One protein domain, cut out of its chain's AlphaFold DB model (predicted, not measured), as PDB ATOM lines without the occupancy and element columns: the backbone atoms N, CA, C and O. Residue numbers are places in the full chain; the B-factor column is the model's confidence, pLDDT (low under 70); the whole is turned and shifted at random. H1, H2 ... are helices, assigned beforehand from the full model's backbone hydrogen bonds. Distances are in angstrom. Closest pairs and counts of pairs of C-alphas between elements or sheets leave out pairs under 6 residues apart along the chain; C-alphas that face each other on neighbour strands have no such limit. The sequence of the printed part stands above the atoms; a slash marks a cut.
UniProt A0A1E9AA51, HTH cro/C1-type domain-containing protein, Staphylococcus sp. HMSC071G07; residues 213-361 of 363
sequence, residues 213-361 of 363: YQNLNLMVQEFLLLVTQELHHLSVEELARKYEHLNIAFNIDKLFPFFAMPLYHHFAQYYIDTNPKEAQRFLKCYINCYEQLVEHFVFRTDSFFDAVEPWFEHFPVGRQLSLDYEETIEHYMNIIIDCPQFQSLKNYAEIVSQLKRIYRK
ATOM      1  N   TYR A 213      -8.590 -12.612  13.624       97.44
ATOM      2  CA  TYR A 213      -9.455 -13.546  14.344       97.44
ATOM      3  C   TYR A 213      -9.436 -14.936  13.695       97.44
ATOM      4  O   TYR A 213      -9.290 -15.944  14.386       97.44
ATOM      5  N   GLN A 214      -9.531 -14.994  12.362       94.50
ATOM      6  CA  GLN A 214      -9.455 -16.241  11.595       94.50
ATOM      7  C   GLN A 214      -8.073 -16.896  11.696       94.50
ATOM      8  O   GLN A 214      -7.986 -18.096  11.940       94.50
ATOM      9  N   ASN A 215      -6.994 -16.120  11.572       95.56
ATOM     10  CA  ASN A 215      -5.634 -16.647  11.695       95.56
ATOM     11  C   ASN A 215      -5.342 -17.158  13.113       95.56
ATOM     12  O   ASN A 215      -4.720 -18.204  13.269       95.56
ATOM     13  N   LEU A 216      -5.827 -16.471  14.153       97.31
ATOM     14  CA  LEU A 216      -5.722 -16.961  15.528       97.31
ATOM     15  C   LEU A 216      -6.501 -18.268  15.708       97.31
ATOM     16  O   LEU A 216      -5.996 -19.202  16.323       97.31
ATOM     17  N   ASN A 217      -7.711 -18.351  15.152       95.69
ATOM     18  CA  ASN A 217      -8.512 -19.568  15.180       95.69
ATOM     19  C   ASN A 217      -7.772 -20.754  14.535       95.69
ATOM     20  O   ASN A 217      -7.671 -21.810  15.159       95.69
ATOM     21  N   LEU A 218      -7.215 -20.563  13.334       95.12
ATOM     22  CA  LEU A 218      -6.432 -21.579  12.624       95.12
ATOM     23  C   LEU A 218      -5.172 -21.970  13.396       95.12
ATOM     24  O   LEU A 218      -4.947 -23.157  13.610       95.12
ATOM     25  N   MET A 219      -4.419 -20.998  13.917       96.88
ATOM     26  CA  MET A 219      -3.233 -21.263  14.735       96.88
ATOM     27  C   MET A 219      -3.570 -22.149  15.943       96.88
ATOM     28  O   MET A 219      -2.818 -23.069  16.262       96.88
ATOM     29  N   VAL A 220      -4.694 -21.904  16.630       97.50
ATOM     30  CA  VAL A 220      -5.108 -22.733  17.776       97.50
ATOM     31  C   VAL A 220      -5.478 -24.150  17.332       97.50
ATOM     32  O   VAL A 220      -5.151 -25.101  18.040       97.50
ATOM     33  N   GLN A 221      -6.114 -24.318  16.170       96.25
ATOM     34  CA  GLN A 221      -6.422 -25.642  15.612       96.25
ATOM     35  C   GLN A 221      -5.157 -26.413  15.215       96.25
ATOM     36  O   GLN A 221      -5.020 -27.586  15.559       96.25
ATOM     37  N   GLU A 222      -4.211 -25.753  14.549       96.25
ATOM     38  CA  GLU A 222      -2.905 -26.322  14.200       96.25
ATOM     39  C   GLU A 222      -2.125 -26.709  15.459       96.25
ATOM     40  O   GLU A 222      -1.599 -27.816  15.555       96.25
ATOM     41  N   PHE A 223      -2.107 -25.831  16.468       97.62
ATOM     42  CA  PHE A 223      -1.473 -26.102  17.754       97.62
ATOM     43  C   PHE A 223      -2.118 -27.298  18.465       97.62
ATOM     44  O   PHE A 223      -1.408 -28.175  18.957       97.62
ATOM     45  N   LEU A 224      -3.452 -27.375  18.482       97.19
ATOM     46  CA  LEU A 224      -4.192 -28.519  19.012       97.19
ATOM     47  C   LEU A 224      -3.805 -29.820  18.304       97.19
ATOM     48  O   LEU A 224      -3.557 -30.826  18.973       97.19
ATOM     49  N   LEU A 225      -3.735 -29.807  16.973       96.38
ATOM     50  CA  LEU A 225      -3.364 -30.986  16.200       96.38
ATOM     51  C   LEU A 225      -1.920 -31.406  16.494       96.38
ATOM     52  O   LEU A 225      -1.680 -32.576  16.777       96.38
ATOM     53  N   LEU A 226      -0.978 -30.457  16.509       96.94
ATOM     54  CA  LEU A 226       0.425 -30.723  16.833       96.94
ATOM     55  C   LEU A 226       0.569 -31.385  18.205       96.94
ATOM     56  O   LEU A 226       1.263 -32.390  18.318       96.94
ATOM     57  N   VAL A 227      -0.100 -30.839  19.225       96.06
ATOM     58  CA  VAL A 227      -0.064 -31.353  20.602       96.06
ATOM     59  C   VAL A 227      -0.706 -32.736  20.691       96.06
ATOM     60  O   VAL A 227      -0.098 -33.674  21.190       96.06
ATOM     61  N   THR A 228      -1.933 -32.892  20.194       92.88
ATOM     62  CA  THR A 228      -2.693 -34.139  20.387       92.88
ATOM     63  C   THR A 228      -2.199 -35.301  19.536       92.88
ATOM     64  O   THR A 228      -2.445 -36.447  19.901       92.88
ATOM     65  N   GLN A 229      -1.515 -35.020  18.424       94.62
ATOM     66  CA  GLN A 229      -0.871 -36.028  17.576       94.62
ATOM     67  C   GLN A 229       0.623 -36.201  17.888       94.62
ATOM     68  O   GLN A 229       1.317 -36.894  17.148       94.62
ATOM     69  N   GLU A 230       1.128 -35.566  18.953       93.31
ATOM     70  CA  GLU A 230       2.525 -35.660  19.400       93.31
ATOM     71  C   GLU A 230       3.554 -35.288  18.307       93.31
ATOM     72  O   GLU A 230       4.679 -35.788  18.268       93.31
ATOM     73  N   LEU A 231       3.196 -34.360  17.414       94.81
ATOM     74  CA  LEU A 231       4.035 -33.877  16.307       94.81
ATOM     75  C   LEU A 231       5.006 -32.777  16.768       94.81
ATOM     76  O   LEU A 231       5.189 -31.754  16.107       94.81
ATOM     77  N   HIS A 232       5.609 -32.952  17.940       92.88
ATOM     78  CA  HIS A 232       6.448 -31.946  18.581       92.88
ATOM     79  C   HIS A 232       7.682 -32.556  19.246       92.88
ATOM     80  O   HIS A 232       7.684 -33.691  19.710       92.88
ATOM     81  N   HIS A 233       8.746 -31.758  19.345       94.81
ATOM     82  CA  HIS A 233       9.959 -32.122  20.089       94.81
ATOM     83  C   HIS A 233       9.986 -31.562  21.517       94.81
ATOM     84  O   HIS A 233      10.792 -32.001  22.334       94.81
ATOM     85  N   LEU A 234       9.145 -30.565  21.802       95.81
ATOM     86  CA  LEU A 234       9.061 -29.931  23.118       95.81
ATOM     87  C   LEU A 234       8.293 -30.816  24.098       95.81
ATOM     88  O   LEU A 234       7.493 -31.659  23.686       95.81
ATOM     89  N   SER A 235       8.512 -30.596  25.392       96.00
ATOM     90  CA  SER A 235       7.754 -31.296  26.426       96.00
ATOM     91  C   SER A 235       6.320 -30.761  26.520       96.00
ATOM     92  O   SER A 235       6.042 -29.603  26.181       96.00
ATOM     93  N   VAL A 236       5.398 -31.587  27.018       95.69
ATOM     94  CA  VAL A 236       3.994 -31.185  27.207       95.69
ATOM     95  C   VAL A 236       3.886 -30.009  28.182       95.69
ATOM     96  O   VAL A 236       3.043 -29.133  28.005       95.69
ATOM     97  N   GLU A 237       4.781 -29.907  29.166       96.56
ATOM     98  CA  GLU A 237       4.817 -28.778  30.098       96.56
ATOM     99  C   GLU A 237       5.190 -27.460  29.417       96.56
ATOM    100  O   GLU A 237       4.624 -26.414  29.740       96.56
ATOM    101  N   GLU A 238       6.129 -27.484  28.469       97.50
ATOM    102  CA  GLU A 238       6.483 -26.297  27.688       97.50
ATOM    103  C   GLU A 238       5.351 -25.886  26.742       97.50
ATOM    104  O   GLU A 238       5.067 -24.692  26.607       97.50
ATOM    105  N   LEU A 239       4.672 -26.857  26.128       97.88
ATOM    106  CA  LEU A 239       3.512 -26.615  25.267       97.88
ATOM    107  C   LEU A 239       2.339 -26.029  26.056       97.88
ATOM    108  O   LEU A 239       1.758 -25.034  25.627       97.88
ATOM    109  N   ALA A 240       2.054 -26.564  27.244       97.44
ATOM    110  CA  ALA A 240       1.031 -26.025  28.132       97.44
ATOM    111  C   ALA A 240       1.324 -24.564  28.510       97.44
ATOM    112  O   ALA A 240       0.446 -23.711  28.388       97.44
ATOM    113  N   ARG A 241       2.577 -24.233  28.865       97.75
ATOM    114  CA  ARG A 241       2.971 -22.839  29.144       97.75
ATOM    115  C   ARG A 241       2.795 -21.937  27.927       97.75
ATOM    116  O   ARG A 241       2.319 -20.814  28.080       97.75
ATOM    117  N   LYS A 242       3.178 -22.394  26.728       97.81
ATOM    118  CA  LYS A 242       2.992 -21.628  25.482       97.81
ATOM    119  C   LYS A 242       1.515 -21.327  25.236       97.81
ATOM    120  O   LYS A 242       1.180 -20.174  24.975       97.81
ATOM    121  N   TYR A 243       0.650 -22.330  25.383       98.00
ATOM    122  CA  TYR A 243      -0.790 -22.148  25.252       98.00
ATOM    123  C   TYR A 243      -1.345 -21.164  26.290       98.00
ATOM    124  O   TYR A 243      -2.081 -20.253  25.931       98.00
ATOM    125  N   GLU A 244      -0.942 -21.275  27.558       97.69
ATOM    126  CA  GLU A 244      -1.379 -20.353  28.616       97.69
ATOM    127  C   GLU A 244      -0.999 -18.897  28.318       97.69
ATOM    128  O   GLU A 244      -1.819 -17.997  28.499       97.69
ATOM    129  N   HIS A 245       0.215 -18.649  27.813       97.88
ATOM    130  CA  HIS A 245       0.643 -17.299  27.428       97.88
ATOM    131  C   HIS A 245      -0.147 -16.776  26.228       97.88
ATOM    132  O   HIS A 245      -0.520 -15.603  26.204       97.88
ATOM    133  N   LEU A 246      -0.434 -17.639  25.252       96.81
ATOM    134  CA  LEU A 246      -1.255 -17.281  24.101       96.81
ATOM    135  C   LEU A 246      -2.700 -16.962  24.523       96.81
ATOM    136  O   LEU A 246      -3.279 -15.978  24.065       96.81
ATOM    137  N   ASN A 247      -3.258 -17.743  25.450       97.88
ATOM    138  CA  ASN A 247      -4.580 -17.514  26.016       97.88
ATOM    139  C   ASN A 247      -4.644 -16.200  26.810       97.88
ATOM    140  O   ASN A 247      -5.602 -15.454  26.657       97.88
ATOM    141  N   ILE A 248      -3.610 -15.862  27.591       96.62
ATOM    142  CA  ILE A 248      -3.515 -14.553  28.264       96.62
ATOM    143  C   ILE A 248      -3.486 -13.407  27.243       96.62
ATOM    144  O   ILE A 248      -4.101 -12.370  27.474       96.62
ATOM    145  N   ALA A 249      -2.771 -13.580  26.127       96.88
ATOM    146  CA  ALA A 249      -2.623 -12.535  25.121       96.88
ATOM    147  C   ALA A 249      -3.922 -12.250  24.347       96.88
ATOM    148  O   ALA A 249      -4.194 -11.091  24.042       96.88
ATOM    149  N   PHE A 250      -4.713 -13.285  24.036       97.06
ATOM    150  CA  PHE A 250      -5.853 -13.173  23.114       97.06
ATOM    151  C   PHE A 250      -7.192 -13.703  23.645       97.06
ATOM    152  O   PHE A 250      -8.157 -13.768  22.892       97.06
ATOM    153  N   ASN A 251      -7.283 -14.098  24.914       96.94
ATOM    154  CA  ASN A 251      -8.499 -14.657  25.518       96.94
ATOM    155  C   ASN A 251      -9.055 -15.887  24.765       96.94
ATOM    156  O   ASN A 251     -10.267 -16.002  24.565       96.94
ATOM    157  N   ILE A 252      -8.190 -16.817  24.346       97.50
ATOM    158  CA  ILE A 252      -8.573 -17.998  23.545       97.50
ATOM    159  C   ILE A 252      -9.701 -18.800  24.191       97.50
ATOM    160  O   ILE A 252     -10.643 -19.171  23.500       97.50
ATOM    161  N   ASP A 253      -9.667 -19.025  25.502       97.25
ATOM    162  CA  ASP A 253     -10.706 -19.783  26.210       97.25
ATOM    163  C   ASP A 253     -12.097 -19.153  26.055       97.25
ATOM    164  O   ASP A 253     -13.115 -19.845  26.063       97.25
ATOM    165  N   LYS A 254     -12.146 -17.823  25.908       96.06
ATOM    166  CA  LYS A 254     -13.377 -17.070  25.675       96.06
ATOM    167  C   LYS A 254     -13.797 -17.137  24.208       96.06
ATOM    168  O   LYS A 254     -14.982 -17.316  23.942       96.06
ATOM    169  N   LEU A 255     -12.860 -16.931  23.282       96.25
ATOM    170  CA  LEU A 255     -13.149 -16.837  21.846       96.25
ATOM    171  C   LEU A 255     -13.424 -18.213  21.221       96.25
ATOM    172  O   LEU A 255     -14.334 -18.359  20.406       96.25
ATOM    173  N   PHE A 256     -12.660 -19.226  21.629       95.38
ATOM    174  CA  PHE A 256     -12.601 -20.552  21.016       95.38
ATOM    175  C   PHE A 256     -12.623 -21.697  22.052       95.38
ATOM    176  O   PHE A 256     -11.753 -22.577  22.018       95.38
ATOM    177  N   PRO A 257     -13.627 -21.758  22.952       95.44
ATOM    178  CA  PRO A 257     -13.688 -22.784  24.000       95.44
ATOM    179  C   PRO A 257     -13.652 -24.220  23.445       95.44
ATOM    180  O   PRO A 257     -13.111 -25.118  24.086       95.44
ATOM    181  N   PHE A 258     -14.162 -24.437  22.227       90.25
ATOM    182  CA  PHE A 258     -14.170 -25.726  21.523       90.25
ATOM    183  C   PHE A 258     -12.789 -26.321  21.252       90.25
ATOM    184  O   PHE A 258     -12.664 -27.544  21.233       90.25
ATOM    185  N   PHE A 259     -11.781 -25.474  21.031       93.06
ATOM    186  CA  PHE A 259     -10.401 -25.900  20.782       93.06
ATOM    187  C   PHE A 259      -9.559 -25.857  22.064       93.06
ATOM    188  O   PHE A 259      -8.667 -26.685  22.244       93.06
ATOM    189  N   ALA A 260      -9.905 -24.964  22.996       96.81
ATOM    190  CA  ALA A 260      -9.305 -24.905  24.325       96.81
ATOM    191  C   ALA A 260      -9.568 -26.179  25.146       96.81
ATOM    192  O   ALA A 260      -8.663 -26.734  25.769       96.81
ATOM    193  N   MET A 261     -10.808 -26.676  25.136       97.88
ATOM    194  CA  MET A 261     -11.214 -27.855  25.907       97.88
ATOM    195  C   MET A 261     -10.397 -29.118  25.558       97.88
ATOM    196  O   MET A 261      -9.835 -29.711  26.479       97.88
ATOM    197  N   PRO A 262     -10.242 -29.533  24.283       97.25
ATOM    198  CA  PRO A 262      -9.391 -30.670  23.927       97.25
ATOM    199  C   PRO A 262      -7.915 -30.504  24.328       97.25
ATOM    200  O   PRO A 262      -7.292 -31.480  24.743       97.25
ATOM    201  N   LEU A 263      -7.365 -29.284  24.283       97.69
ATOM    202  CA  LEU A 263      -6.011 -29.005  24.783       97.69
ATOM    203  C   LEU A 263      -5.917 -29.234  26.295       97.69
ATOM    204  O   LEU A 263      -5.043 -29.961  26.764       97.69
ATOM    205  N   TYR A 264      -6.849 -28.669  27.065       98.19
ATOM    206  CA  TYR A 264      -6.895 -28.871  28.512       98.19
ATOM    207  C   TYR A 264      -7.138 -30.326  28.901       98.19
ATOM    208  O   TYR A 264      -6.561 -30.795  29.881       98.19
ATOM    209  N   HIS A 265      -7.941 -31.052  28.127       97.88
ATOM    210  CA  HIS A 265      -8.109 -32.490  28.282       97.88
ATOM    211  C   HIS A 265      -6.773 -33.225  28.113       97.88
ATOM    212  O   HIS A 265      -6.379 -33.978  29.003       97.88
ATOM    213  N   HIS A 266      -6.047 -32.965  27.021       96.94
ATOM    214  CA  HIS A 266      -4.749 -33.590  26.757       96.94
ATOM    215  C   HIS A 266      -3.717 -33.262  27.850       96.94
ATOM    216  O   HIS A 266      -3.067 -34.160  28.385       96.94
ATOM    217  N   PHE A 267      -3.615 -31.995  28.270       97.81
ATOM    218  CA  PHE A 267      -2.722 -31.609  29.368       97.81
ATOM    219  C   PHE A 267      -3.114 -32.274  30.693       97.81
ATOM    220  O   PHE A 267      -2.246 -32.729  31.437       97.81
ATOM    221  N   ALA A 268      -4.411 -32.388  30.992       97.75
ATOM    222  CA  ALA A 268      -4.869 -33.087  32.185       97.75
ATOM    223  C   ALA A 268      -4.504 -34.578  32.164       97.75
ATOM    224  O   ALA A 268      -4.090 -35.107  33.195       97.75
ATOM    225  N   GLN A 269      -4.632 -35.243  31.011       96.19
ATOM    226  CA  GLN A 269      -4.218 -36.638  30.847       96.19
ATOM    227  C   GLN A 269      -2.717 -36.807  31.085       96.19
ATOM    228  O   GLN A 269      -2.322 -37.709  31.815       96.19
ATOM    229  N   TYR A 270      -1.890 -35.911  30.542       95.88
ATOM    230  CA  TYR A 270      -0.439 -35.957  30.722       95.88
ATOM    231  C   TYR A 270      -0.016 -35.912  32.201       95.88
ATOM    232  O   TYR A 270       0.839 -36.676  32.647       95.88
ATOM    233  N   TYR A 271      -0.631 -35.024  32.986       96.81
ATOM    234  CA  TYR A 271      -0.256 -34.823  34.386       96.81
ATOM    235  C   TYR A 271      -0.896 -35.807  35.364       96.81
ATOM    236  O   TYR A 271      -0.598 -35.740  36.558       96.81
ATOM    237  N   ILE A 272      -1.787 -36.692  34.917       95.88
ATOM    238  CA  ILE A 272      -2.641 -37.440  35.838       95.88
ATOM    239  C   ILE A 272      -1.855 -38.322  36.813       95.88
ATOM    240  O   ILE A 272      -2.149 -38.321  38.009       95.88
ATOM    241  N   ASP A 273      -0.813 -38.989  36.321       93.31
ATOM    242  CA  ASP A 273       0.003 -39.915  37.107       93.31
ATOM    243  C   ASP A 273       1.162 -39.208  37.824       93.31
ATOM    244  O   ASP A 273       1.576 -39.610  38.913       93.31
ATOM    245  N   THR A 274       1.695 -38.135  37.231       94.94
ATOM    246  CA  THR A 274       2.913 -37.454  37.703       94.94
ATOM    247  C   THR A 274       2.613 -36.285  38.637       94.94
ATOM    248  O   THR A 274       3.323 -36.068  39.622       94.94
ATOM    249  N   ASN A 275       1.552 -35.527  38.359       96.44
ATOM    250  CA  ASN A 275       1.139 -34.366  39.135       96.44
ATOM    251  C   ASN A 275      -0.394 -34.195  39.126       96.44
ATOM    252  O   ASN A 275      -0.926 -33.298  38.462       96.44
ATOM    253  N   PRO A 276      -1.128 -34.986  39.936       95.56
ATOM    254  CA  PRO A 276      -2.590 -34.944  39.980       95.56
ATOM    255  C   PRO A 276      -3.177 -33.556  40.280       95.56
ATOM    256  O   PRO A 276      -4.310 -33.270  39.901       95.56
ATOM    257  N   LYS A 277      -2.429 -32.678  40.966       95.94
ATOM    258  CA  LYS A 277      -2.866 -31.299  41.233       95.94
ATOM    259  C   LYS A 277      -2.907 -30.462  39.956       95.94
ATOM    260  O   LYS A 277      -3.857 -29.707  39.767       95.94
ATOM    261  N   GLU A 278      -1.915 -30.611  39.080       96.94
ATOM    262  CA  GLU A 278      -1.916 -29.933  37.780       96.94
ATOM    263  C   GLU A 278      -2.981 -30.514  36.850       96.94
ATOM    264  O   GLU A 278      -3.703 -29.748  36.214       96.94
ATOM    265  N   ALA A 279      -3.185 -31.835  36.855       97.81
ATOM    266  CA  ALA A 279      -4.300 -32.443  36.127       97.81
ATOM    267  C   ALA A 279      -5.654 -31.843  36.557       97.81
ATOM    268  O   ALA A 279      -6.458 -31.428  35.724       97.81
ATOM    269  N   GLN A 280      -5.877 -31.696  37.867       97.19
ATOM    270  CA  GLN A 280      -7.068 -31.031  38.406       97.19
ATOM    271  C   GLN A 280      -7.177 -29.558  37.990       97.19
ATOM    272  O   GLN A 280      -8.285 -29.081  37.737       97.19
ATOM    273  N   ARG A 281      -6.056 -28.830  37.911       97.56
ATOM    274  CA  ARG A 281      -6.039 -27.435  37.451       97.56
ATOM    275  C   ARG A 281      -6.498 -27.329  35.997       97.56
ATOM    276  O   ARG A 281      -7.373 -26.514  35.716       97.56
ATOM    277  N   PHE A 282      -5.987 -28.175  35.103       98.25
ATOM    278  CA  PHE A 282      -6.418 -28.187  33.703       98.25
ATOM    279  C   PHE A 282      -7.875 -28.622  33.537       98.25
ATOM    280  O   PHE A 282      -8.607 -27.998  32.775       98.25
ATOM    281  N   LEU A 283      -8.353 -29.598  34.317       98.31
ATOM    282  CA  LEU A 283      -9.778 -29.955  34.323       98.31
ATOM    283  C   LEU A 283     -10.668 -28.807  34.817       98.31
ATOM    284  O   LEU A 283     -11.789 -28.646  34.341       98.31
ATOM    285  N   LYS A 284     -10.180 -27.958  35.726       98.06
ATOM    286  CA  LYS A 284     -10.894 -26.735  36.110       98.06
ATOM    287  C   LYS A 284     -10.954 -25.727  34.956       98.06
ATOM    288  O   LYS A 284     -12.009 -25.135  34.740       98.06
ATOM    289  N   CYS A 285      -9.863 -25.550  34.208       98.31
ATOM    290  CA  CYS A 285      -9.856 -24.724  32.996       98.31
ATOM    291  C   CYS A 285     -10.825 -25.271  31.932       98.31
ATOM    292  O   CYS A 285     -11.590 -24.499  31.352       98.31
ATOM    293  N   TYR A 286     -10.871 -26.596  31.754       98.50
ATOM    294  CA  TYR A 286     -11.850 -27.275  30.904       98.50
ATOM    295  C   TYR A 286     -13.284 -26.945  31.321       98.50
ATOM    296  O   TYR A 286     -14.072 -26.495  30.495       98.50
ATOM    297  N   ILE A 287     -13.625 -27.125  32.606       98.19
ATOM    298  CA  ILE A 287     -14.973 -26.840  33.125       98.19
ATOM    299  C   ILE A 287     -15.354 -25.376  32.890       98.19
ATOM    300  O   ILE A 287     -16.491 -25.104  32.518       98.19
ATOM    301  N   ASN A 288     -14.417 -24.439  33.066       97.69
ATOM    302  CA  ASN A 288     -14.669 -23.025  32.794       97.69
ATOM    303  C   ASN A 288     -14.990 -22.781  31.310       97.69
ATOM    304  O   ASN A 288     -15.958 -22.093  31.001       97.69
ATOM    305  N   CYS A 289     -14.231 -23.380  30.388       97.94
ATOM    306  CA  CYS A 289     -14.529 -23.298  28.953       97.94
ATOM    307  C   CYS A 289     -15.882 -23.935  28.615       97.94
ATOM    308  O   CYS A 289     -16.647 -23.376  27.833       97.94
ATOM    309  N   TYR A 290     -16.199 -25.071  29.238       97.81
ATOM    310  CA  TYR A 290     -17.476 -25.756  29.072       97.81
ATOM    311  C   TYR A 290     -18.654 -24.906  29.573       97.81
ATOM    312  O   TYR A 290     -19.654 -24.782  28.877       97.81
ATOM    313  N   GLU A 291     -18.535 -24.257  30.734       96.56
ATOM    314  CA  GLU A 291     -19.557 -23.331  31.244       96.56
ATOM    315  C   GLU A 291     -19.782 -22.157  30.286       96.56
ATOM    316  O   GLU A 291     -20.924 -21.862  29.937       96.56
ATOM    317  N   GLN A 292     -18.700 -21.547  29.790       94.25
ATOM    318  CA  GLN A 292     -18.779 -20.461  28.810       94.25
ATOM    319  C   GLN A 292     -19.433 -20.906  27.500       94.25
ATOM    320  O   GLN A 292     -20.216 -20.157  26.923       94.25
ATOM    321  N   LEU A 293     -19.130 -22.118  27.035       94.38
ATOM    322  CA  LEU A 293     -19.742 -22.696  25.848       94.38
ATOM    323  C   LEU A 293     -21.256 -22.902  26.029       94.38
ATOM    324  O   LEU A 293     -22.048 -22.565  25.150       94.38
ATOM    325  N   VAL A 294     -21.654 -23.449  27.177       94.69
ATOM    326  CA  VAL A 294     -23.060 -23.703  27.508       94.69
ATOM    327  C   VAL A 294     -23.856 -22.401  27.592       94.69
ATOM    328  O   VAL A 294     -24.968 -22.336  27.069       94.69
ATOM    329  N   GLU A 295     -23.285 -21.368  28.216       93.69
ATOM    330  CA  GLU A 295     -23.899 -20.043  28.366       93.69
ATOM    331  C   GLU A 295     -23.934 -19.252  27.045       93.69
ATOM    332  O   GLU A 295     -24.866 -18.487  26.783       93.69
ATOM    333  N   HIS A 296     -22.918 -19.426  26.200       93.44
ATOM    334  CA  HIS A 296     -22.714 -18.635  24.993       93.44
ATOM    335  C   HIS A 296     -22.370 -19.519  23.790       93.44
ATOM    336  O   HIS A 296     -21.227 -19.566  23.335       93.44
ATOM    337  N   PHE A 297     -23.389 -20.159  23.214       92.69
ATOM    338  CA  PHE A 297     -23.250 -21.014  22.030       92.69
ATOM    339  C   PHE A 297     -23.213 -20.222  20.711       92.69
ATOM    340  O   PHE A 297     -24.045 -20.378  19.816       92.69
ATOM    341  N   VAL A 298     -22.262 -19.297  20.624       93.19
ATOM    342  CA  VAL A 298     -22.051 -18.377  19.499       93.19
ATOM    343  C   VAL A 298     -20.555 -18.140  19.311       93.19
ATOM    344  O   VAL A 298     -19.774 -18.320  20.245       93.19
ATOM    345  N   PHE A 299     -20.145 -17.668  18.136       92.56
ATOM    346  CA  PHE A 299     -18.846 -17.021  17.989       92.56
ATOM    347  C   PHE A 299     -18.802 -15.775  18.879       92.56
ATOM    348  O   PHE A 299     -19.718 -14.947  18.860       92.56
ATOM    349  N   ARG A 300     -17.758 -15.666  19.705       94.44
ATOM    350  CA  ARG A 300     -17.620 -14.597  20.700       94.44
ATOM    351  C   ARG A 300     -16.563 -13.588  20.289       94.44
ATOM    352  O   ARG A 300     -15.635 -13.895  19.553       94.44
ATOM    353  N   THR A 301     -16.696 -12.392  20.842       95.25
ATOM    354  CA  THR A 301     -15.776 -11.271  20.652       95.25
ATOM    355  C   THR A 301     -15.274 -10.752  21.994       95.25
ATOM    356  O   THR A 301     -15.735 -11.158  23.073       95.25
ATOM    357  N   ASP A 302     -14.312  -9.839  21.954       95.25
ATOM    358  CA  ASP A 302     -13.841  -9.096  23.113       95.25
ATOM    359  C   ASP A 302     -13.503  -7.647  22.736       95.25
ATOM    360  O   ASP A 302     -13.850  -7.182  21.657       95.25
ATOM    361  N   SER A 303     -12.880  -6.912  23.657       95.31
ATOM    362  CA  SER A 303     -12.517  -5.512  23.435       95.31
ATOM    363  C   SER A 303     -11.415  -5.313  22.394       95.31
ATOM    364  O   SER A 303     -11.178  -4.177  22.003       95.31
ATOM    365  N   PHE A 304     -10.692  -6.369  22.010       96.19
ATOM    366  CA  PHE A 304      -9.704  -6.307  20.938       96.19
ATOM    367  C   PHE A 304     -10.347  -6.637  19.587       96.19
ATOM    368  O   PHE A 304     -10.097  -5.941  18.611       96.19
ATOM    369  N   PHE A 305     -11.196  -7.666  19.541       97.06
ATOM    370  CA  PHE A 305     -11.969  -8.052  18.358       97.06
ATOM    371  C   PHE A 305     -13.350  -7.374  18.330       97.06
ATOM    372  O   PHE A 305     -14.378  -8.044  18.261       97.06
ATOM    373  N   ASP A 306     -13.391  -6.046  18.411       96.00
ATOM    374  CA  ASP A 306     -14.628  -5.257  18.498       96.00
ATOM    375  C   ASP A 306     -15.262  -4.903  17.134       96.00
ATOM    376  O   ASP A 306     -16.422  -4.495  17.077       96.00
ATOM    377  N   ALA A 307     -14.548  -5.124  16.027       96.25
ATOM    378  CA  ALA A 307     -14.963  -4.806  14.657       96.25
ATOM    379  C   ALA A 307     -15.187  -6.046  13.764       96.25
ATOM    380  O   ALA A 307     -15.241  -5.933  12.534       96.25
ATOM    381  N   VAL A 308     -15.328  -7.234  14.360       94.81
ATOM    382  CA  VAL A 308     -15.565  -8.497  13.628       94.81
ATOM    383  C   VAL A 308     -17.046  -8.806  13.390       94.81
ATOM    384  O   VAL A 308     -17.364  -9.666  12.572       94.81
ATOM    385  N   GLU A 309     -17.974  -8.092  14.036       90.38
ATOM    386  CA  GLU A 309     -19.419  -8.342  13.886       90.38
ATOM    387  C   GLU A 309     -19.900  -8.278  12.418       90.38
ATOM    388  O   GLU A 309     -20.600  -9.195  11.984       90.38
ATOM    389  N   PRO A 310     -19.472  -7.297  11.587       90.19
ATOM    390  CA  PRO A 310     -19.843  -7.268  10.171       90.19
ATOM    391  C   PRO A 310     -19.375  -8.500   9.391       90.19
ATOM    392  O   PRO A 310     -19.989  -8.867   8.390       90.19
ATOM    393  N   TRP A 311     -18.292  -9.150   9.823       91.06
ATOM    394  CA  TRP A 311     -17.816 -10.382   9.205       91.06
ATOM    395  C   TRP A 311     -18.737 -11.562   9.536       91.06
ATOM    396  O   TRP A 311     -19.124 -12.276   8.610       91.06
ATOM    397  N   PHE A 312     -19.202 -11.700  10.784       89.44
ATOM    398  CA  PHE A 312     -20.191 -12.725  11.148       89.44
ATOM    399  C   PHE A 312     -21.489 -12.602  10.353       89.44
ATOM    400  O   PHE A 312     -22.106 -13.611  10.033       89.44
ATOM    401  N   GLU A 313     -21.885 -11.398   9.936       83.81
ATOM    402  CA  GLU A 313     -23.067 -11.215   9.089       83.81
ATOM    403  C   GLU A 313     -22.963 -11.909   7.711       83.81
ATOM    404  O   GLU A 313     -23.976 -12.093   7.030       83.81
ATOM    405  N   HIS A 314     -21.765 -12.326   7.295       82.06
ATOM    406  CA  HIS A 314     -21.546 -13.104   6.072       82.06
ATOM    407  C   HIS A 314     -21.658 -14.618   6.292       82.06
ATOM    408  O   HIS A 314     -21.560 -15.379   5.328       82.06
ATOM    409  N   PHE A 315     -21.846 -15.064   7.535       83.06
ATOM    410  CA  PHE A 315     -22.058 -16.469   7.845       83.06
ATOM    411  C   PHE A 315     -23.525 -16.865   7.650       83.06
ATOM    412  O   PHE A 315     -24.423 -16.053   7.908       83.06
ATOM    413  N   PRO A 316     -23.784 -18.128   7.258       71.75
ATOM    414  CA  PRO A 316     -25.135 -18.632   7.023       71.75
ATOM    415  C   PRO A 316     -26.109 -18.423   8.185       71.75
ATOM    416  O   PRO A 316     -27.291 -18.254   7.931       71.75
ATOM    417  N   VAL A 317     -25.628 -18.395   9.433       81.38
ATOM    418  CA  VAL A 317     -26.424 -18.186  10.664       81.38
ATOM    419  C   VAL A 317     -25.896 -17.022  11.515       81.38
ATOM    420  O   VAL A 317     -26.099 -16.954  12.728       81.38
ATOM    421  N   GLY A 318     -25.205 -16.067  10.885       86.31
ATOM    422  CA  GLY A 318     -24.590 -14.960  11.611       86.31
ATOM    423  C   GLY A 318     -23.532 -15.460  12.600       86.31
ATOM    424  O   GLY A 318     -22.745 -16.354  12.302       86.31
ATOM    425  N   ARG A 319     -23.553 -14.923  13.821       88.31
ATOM    426  CA  ARG A 319     -22.652 -15.357  14.900       88.31
ATOM    427  C   ARG A 319     -23.035 -16.684  15.560       88.31
ATOM    428  O   ARG A 319     -22.288 -17.162  16.410       88.31
ATOM    429  N   GLN A 320     -24.208 -17.249  15.270       88.31
ATOM    430  CA  GLN A 320     -24.574 -18.547  15.837       88.31
ATOM    431  C   GLN A 320     -23.675 -19.641  15.268       88.31
ATOM    432  O   GLN A 320     -23.144 -19.532  14.165       88.31
ATOM    433  N   LEU A 321     -23.486 -20.700  16.043       87.19
ATOM    434  CA  LEU A 321     -22.745 -21.857  15.571       87.19
ATOM    435  C   LEU A 321     -23.664 -22.724  14.721       87.19
ATOM    436  O   LEU A 321     -24.779 -23.035  15.130       87.19
ATOM    437  N   SER A 322     -23.171 -23.161  13.566       85.56
ATOM    438  CA  SER A 322     -23.882 -24.079  12.671       85.56
ATOM    439  C   SER A 322     -23.850 -25.527  13.187       85.56
ATOM    440  O   SER A 322     -23.514 -26.442  12.438       85.56
ATOM    441  N   LEU A 323     -24.121 -25.738  14.475       86.00
ATOM    442  CA  LEU A 323     -24.024 -27.022  15.171       86.00
ATOM    443  C   LEU A 323     -25.294 -27.274  15.985       86.00
ATOM    444  O   LEU A 323     -25.886 -26.339  16.518       86.00
ATOM    445  N   ASP A 324     -25.658 -28.545  16.145       86.06
ATOM    446  CA  ASP A 324     -26.702 -28.957  17.085       86.06
ATOM    447  C   ASP A 324     -26.283 -28.636  18.529       86.06
ATOM    448  O   ASP A 324     -25.242 -29.114  18.988       86.06
ATOM    449  N   TYR A 325     -27.063 -27.819  19.240       88.62
ATOM    450  CA  TYR A 325     -26.733 -27.401  20.604       88.62
ATOM    451  C   TYR A 325     -26.680 -28.586  21.574       88.62
ATOM    452  O   TYR A 325     -25.664 -28.792  22.239       88.62
ATOM    453  N   GLU A 326     -27.757 -29.369  21.659       88.31
ATOM    454  CA  GLU A 326     -27.914 -30.399  22.686       88.31
ATOM    455  C   GLU A 326     -26.875 -31.512  22.534       88.31
ATOM    456  O   GLU A 326     -26.180 -31.829  23.504       88.31
ATOM    457  N   GLU A 327     -26.713 -32.043  21.317       88.31
ATOM    458  CA  GLU A 327     -25.728 -33.082  21.012       88.31
ATOM    459  C   GLU A 327     -24.297 -32.576  21.257       88.31
ATOM    460  O   GLU A 327     -23.454 -33.316  21.766       88.31
ATOM    461  N   THR A 328     -23.997 -31.313  20.920       91.00
ATOM    462  CA  THR A 328     -22.644 -30.753  21.091       91.00
ATOM    463  C   THR A 328     -22.288 -30.589  22.561       91.00
ATOM    464  O   THR A 328     -21.207 -31.002  22.985       91.00
ATOM    465  N   ILE A 329     -23.180 -29.995  23.353       94.12
ATOM    466  CA  ILE A 329     -22.935 -29.805  24.781       94.12
ATOM    467  C   ILE A 329     -22.827 -31.163  25.489       94.12
ATOM    468  O   ILE A 329     -21.913 -31.372  26.290       94.12
ATOM    469  N   GLU A 330     -23.715 -32.107  25.173       93.88
ATOM    470  CA  GLU A 330     -23.656 -33.455  25.738       93.88
ATOM    471  C   GLU A 330     -22.338 -34.163  25.388       93.88
ATOM    472  O   GLU A 330     -21.708 -34.756  26.267       93.88
ATOM    473  N   HIS A 331     -21.869 -34.043  24.143       93.62
ATOM    474  CA  HIS A 331     -20.593 -34.609  23.717       93.62
ATOM    475  C   HIS A 331     -19.418 -34.101  24.567       93.62
ATOM    476  O   HIS A 331     -18.693 -34.908  25.149       93.62
ATOM    477  N   TYR A 332     -19.256 -32.780  24.708       95.62
ATOM    478  CA  TYR A 332     -18.156 -32.212  25.499       95.62
ATOM    479  C   TYR A 332     -18.263 -32.528  26.996       95.62
ATOM    480  O   TYR A 332     -17.243 -32.642  27.677       95.62
ATOM    481  N   MET A 333     -19.469 -32.711  27.532       96.44
ATOM    482  CA  MET A 333     -19.637 -33.212  28.896       96.44
ATOM    483  C   MET A 333     -19.093 -34.641  29.029       96.44
ATOM    484  O   MET A 333     -18.340 -34.947  29.959       96.44
ATOM    485  N   ASN A 334     -19.476 -35.506  28.091       96.38
ATOM    486  CA  ASN A 334     -19.182 -36.931  28.135       96.38
ATOM    487  C   ASN A 334     -17.701 -37.239  27.886       96.38
ATOM    488  O   ASN A 334     -17.199 -38.181  28.486       96.38
ATOM    489  N   ILE A 335     -16.956 -36.396  27.155       96.12
ATOM    490  CA  ILE A 335     -15.487 -36.520  27.015       96.12
ATOM    491  C   ILE A 335     -14.796 -36.695  28.379       96.12
ATOM    492  O   ILE A 335     -13.922 -37.545  28.521       96.12
ATOM    493  N   ILE A 336     -15.196 -35.930  29.402       96.69
ATOM    494  CA  ILE A 336     -14.601 -36.037  30.745       96.69
ATOM    495  C   ILE A 336     -15.176 -37.215  31.533       96.69
ATOM    496  O   ILE A 336     -14.430 -37.899  32.230       96.69
ATOM    497  N   ILE A 337     -16.492 -37.434  31.452       95.88
ATOM    498  CA  ILE A 337     -17.199 -38.470  32.226       95.88
ATOM    499  C   ILE A 337     -16.803 -39.883  31.776       95.88
ATOM    500  O   ILE A 337     -16.726 -40.802  32.595       95.88
ATOM    501  N   ASP A 338     -16.547 -40.053  30.486       95.44
ATOM    502  CA  ASP A 338     -16.273 -41.354  29.886       95.44
ATOM    503  C   ASP A 338     -14.771 -41.664  29.845       95.44
ATOM    504  O   ASP A 338     -14.388 -42.789  29.530       95.44
ATOM    505  N   CYS A 339     -13.907 -40.706  30.209       94.25
ATOM    506  CA  CYS A 339     -12.458 -40.883  30.233       94.25
ATOM    507  C   CYS A 339     -12.019 -41.694  31.473       94.25
ATOM    508  O   CYS A 339     -12.045 -41.176  32.598       94.25
ATOM    509  N   PRO A 340     -11.568 -42.959  31.319       93.44
ATOM    510  CA  PRO A 340     -11.297 -43.835  32.461       93.44
ATOM    511  C   PRO A 340     -10.135 -43.355  33.329       93.44
ATOM    512  O   PRO A 340     -10.129 -43.582  34.536       93.44
ATOM    513  N   GLN A 341      -9.159 -42.665  32.729       93.88
ATOM    514  CA  GLN A 341      -7.971 -42.183  33.431       93.88
ATOM    515  C   GLN A 341      -8.366 -41.228  34.563       93.88
ATOM    516  O   GLN A 341      -7.925 -41.406  35.701       93.88
ATOM    517  N   PHE A 342      -9.275 -40.280  34.297       95.88
ATOM    518  CA  PHE A 342      -9.705 -39.275  35.276       95.88
ATOM    519  C   PHE A 342     -10.410 -39.851  36.507       95.88
ATOM    520  O   PHE A 342     -10.423 -39.190  37.545       95.88
ATOM    521  N   GLN A 343     -10.913 -41.089  36.453       94.00
ATOM    522  CA  GLN A 343     -11.558 -41.749  37.596       94.00
ATOM    523  C   GLN A 343     -10.607 -41.947  38.787       94.00
ATOM    524  O   GLN A 343     -11.056 -42.036  39.930       94.00
ATOM    525  N   SER A 344      -9.295 -41.978  38.534       93.12
ATOM    526  CA  SER A 344      -8.253 -42.063  39.567       93.12
ATOM    527  C   SER A 344      -8.124 -40.790  40.421       93.12
ATOM    528  O   SER A 344      -7.569 -40.830  41.525       93.12
ATOM    529  N   LEU A 345      -8.649 -39.649  39.956       94.25
ATOM    530  CA  LEU A 345      -8.552 -38.376  40.664       94.25
ATOM    531  C   LEU A 345      -9.472 -38.352  41.890       94.25
ATOM    532  O   LEU A 345     -10.670 -38.618  41.813       94.25
ATOM    533  N   LYS A 346      -8.942 -37.908  43.036       91.62
ATOM    534  CA  LYS A 346      -9.698 -37.844  44.304       91.62
ATOM    535  C   LYS A 346     -10.982 -37.008  44.228       91.62
ATOM    536  O   LYS A 346     -11.934 -37.292  44.944       91.62
ATOM    537  N   ASN A 347     -11.001 -35.971  43.393       92.75
ATOM    538  CA  ASN A 347     -12.138 -35.068  43.198       92.75
ATOM    539  C   ASN A 347     -12.949 -35.390  41.930       92.75
ATOM    540  O   ASN A 347     -13.766 -34.572  41.514       92.75
ATOM    541  N   TYR A 348     -12.758 -36.561  41.314       95.19
ATOM    542  CA  TYR A 348     -13.450 -36.934  40.078       95.19
ATOM    543  C   TYR A 348     -14.979 -36.828  40.202       95.19
ATOM    544  O   TYR A 348     -15.639 -36.215  39.366       95.19
ATOM    545  N   ALA A 349     -15.548 -37.336  41.300       95.56
ATOM    546  CA  ALA A 349     -16.987 -37.248  41.556       95.56
ATOM    547  C   ALA A 349     -17.498 -35.794  41.629       95.56
ATOM    548  O   ALA A 349     -18.618 -35.508  41.203       95.56
ATOM    549  N   GLU A 350     -16.680 -34.868  42.135       96.56
ATOM    550  CA  GLU A 350     -17.006 -33.441  42.176       96.56
ATOM    551  C   GLU A 350     -16.982 -32.827  40.771       96.56
ATOM    552  O   GLU A 350     -17.937 -32.152  40.394       96.56
ATOM    553  N   ILE A 351     -15.945 -33.120  39.979       96.44
ATOM    554  CA  ILE A 351     -15.806 -32.681  38.578       96.44
ATOM    555  C   ILE A 351     -17.030 -33.116  37.760       96.44
ATOM    556  O   ILE A 351     -17.690 -32.286  37.132       96.44
ATOM    557  N   VAL A 352     -17.400 -34.397  37.842       96.81
ATOM    558  CA  VAL A 352     -18.580 -34.947  37.153       96.81
ATOM    559  C   VAL A 352     -19.870 -34.267  37.620       96.81
ATOM    560  O   VAL A 352     -20.742 -33.954  36.807       96.81
ATOM    561  N   SER A 353     -20.010 -34.013  38.924       97.06
ATOM    562  CA  SER A 353     -21.172 -33.310  39.481       97.06
ATOM    563  C   SER A 353     -21.283 -31.873  38.955       97.06
ATOM    564  O   SER A 353     -22.374 -31.438  38.580       97.06
ATOM    565  N   GLN A 354     -20.163 -31.148  38.863       97.38
ATOM    566  CA  GLN A 354     -20.125 -29.788  38.323       97.38
ATOM    567  C   GLN A 354     -20.531 -29.754  36.844       97.38
ATOM    568  O   GLN A 354     -21.418 -28.979  36.488       97.38
ATOM    569  N   LEU A 355     -19.966 -30.637  36.016       97.00
ATOM    570  CA  LEU A 355     -20.313 -30.768  34.596       97.00
ATOM    571  C   LEU A 355     -21.807 -31.055  34.388       97.00
ATOM    572  O   LEU A 355     -22.488 -30.329  33.660       97.00
ATOM    573  N   LYS A 356     -22.356 -32.043  35.108       96.56
ATOM    574  CA  LYS A 356     -23.791 -32.373  35.056       96.56
ATOM    575  C   LYS A 356     -24.672 -31.225  35.545       96.56
ATOM    576  O   LYS A 356     -25.777 -31.046  35.044       96.56
ATOM    577  N   ARG A 357     -24.217 -30.451  36.534       96.75
ATOM    578  CA  ARG A 357     -24.939 -29.268  37.024       96.75
ATOM    579  C   ARG A 357     -24.990 -28.171  35.965       96.75
ATOM    580  O   ARG A 357     -26.047 -27.573  35.805       96.75
ATOM    581  N   ILE A 358     -23.884 -27.916  35.267       96.25
ATOM    582  CA  ILE A 358     -23.824 -26.942  34.168       96.25
ATOM    583  C   ILE A 358     -24.761 -27.388  33.036       96.25
ATOM    584  O   ILE A 358     -25.639 -26.626  32.653       96.25
ATOM    585  N   TYR A 359     -24.682 -28.653  32.607       93.50
ATOM    586  CA  TYR A 359     -25.561 -29.217  31.569       93.50
ATOM    587  C   TYR A 359     -27.057 -29.157  31.913       93.50
ATOM    588  O   TYR A 359     -27.908 -28.976  31.054       93.50
ATOM    589  N   ARG A 360     -27.422 -29.321  33.188       91.19
ATOM    590  CA  ARG A 360     -28.829 -29.218  33.608       91.19
ATOM    591  C   ARG A 360     -29.360 -27.791  33.610       91.19
ATOM    592  O   ARG A 360     -30.567 -27.636  33.561       91.19
ATOM    593  N   LYS A 361     -28.497 -26.777  33.725       86.06
ATOM    594  CA  LYS A 361     -28.914 -25.367  33.680       86.06
ATOM    595  C   LYS A 361     -29.237 -24.890  32.264       86.06
ATOM    596  O   LYS A 361     -29.840 -23.831  32.133       86.06
TER     597      LYS A 361
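AT A GLANCE: This is residues 213 to 361 of the 363 residues of the protein "HTH cro/C1-type domain-containing protein" of Staphylococcus sp. HMSC071G07 (UniProt A0A1E9AA51). An up-and-down bundle of six helices has the helical hairpin of H4 and H5 in its middle; H1 and H2 pack on H4, and H7 and H9 pack on H5. The tiny H8 is at one end of the bundle, and beyond the opposite end a long loop, residues 296 to 324, swings out and holds the tiny H6, residues 309 to 312. The printed part has 149 residues with nine named helices, H1 to H9 in order along the chain, and no named strand; the class is all helix. It is compact and rounded, with a radius of gyration of the C-alphas of 15.8 A and spans of 47 by 39 by 25 A.

IN THESE COORDINATES: Find C-alpha 276 at (-2.590, -34.944, 39.980); from there the longest helix, H5, residues 276 to 295, runs 28.5 A. Before it comes H4, residues 257 to 271, 20.8 A. Look at C-alpha 213, (-9.455, -13.546, 14.344), for the start of H1, residues 213 to 228, 22.5 A; H2, residues 236 to 250, is 20.9 A long, and H3 is residues 252 to 255. After H5 come H6, residues 309 to 312, H7, residues 325 to 337, 18.7 A, and H8, residues 341 to 344. H9, residues 348 to 361, 20.3 A, ends at C-alpha 361, (-28.914, -25.367, 33.680).

HOW THE PARTS SIT: Start at the hub, H5, which touches four helices. It forms a hairpin with H4, at a shallow tilt of 14 degrees, opposite ways; their closest C-alphas, of Ala 268 and Ala 279, are 4.0 A apart. H9 touches H5 at 5 degrees, the same way, closest at the C-alphas of Glu 291 and Ile 358, 6.3 A. H7 touches H5 with residues 329 to 333 alone, closest at the C-alphas of Val 294 and Ile 329, 6.7 A. H3 only just touches H5, with 3 pairs of C-alphas within 8 A, closest at Asp 253 and Cys 289, 5.9 A. H1 touches H4 at a shallow tilt of 25 degrees, closest at the C-alphas of Leu 224 and Leu 263, 6.1 A. H2 only just touches H4, with 3 such pairs, closest at Ala 240 and Phe 267, 6.8 A. H6 touches no helix; H8 is near H5. Every O i to N i+4 pair is within hydrogen-bond range in H1, H2, H5 and H9, against 9 of 11 in H4 and 8 of 9 in H7; H3, H6 and H8 are too short for such a pair.

THE WHOLE: The two C-alphas farthest apart, of His 314 and Lys 346, are 47.1 A apart. The printed part has no cut; the links H5 to H6 and H6 to H7 are long. Mean pLDDT of the printed part is 94.6, and no printed residue is under 70.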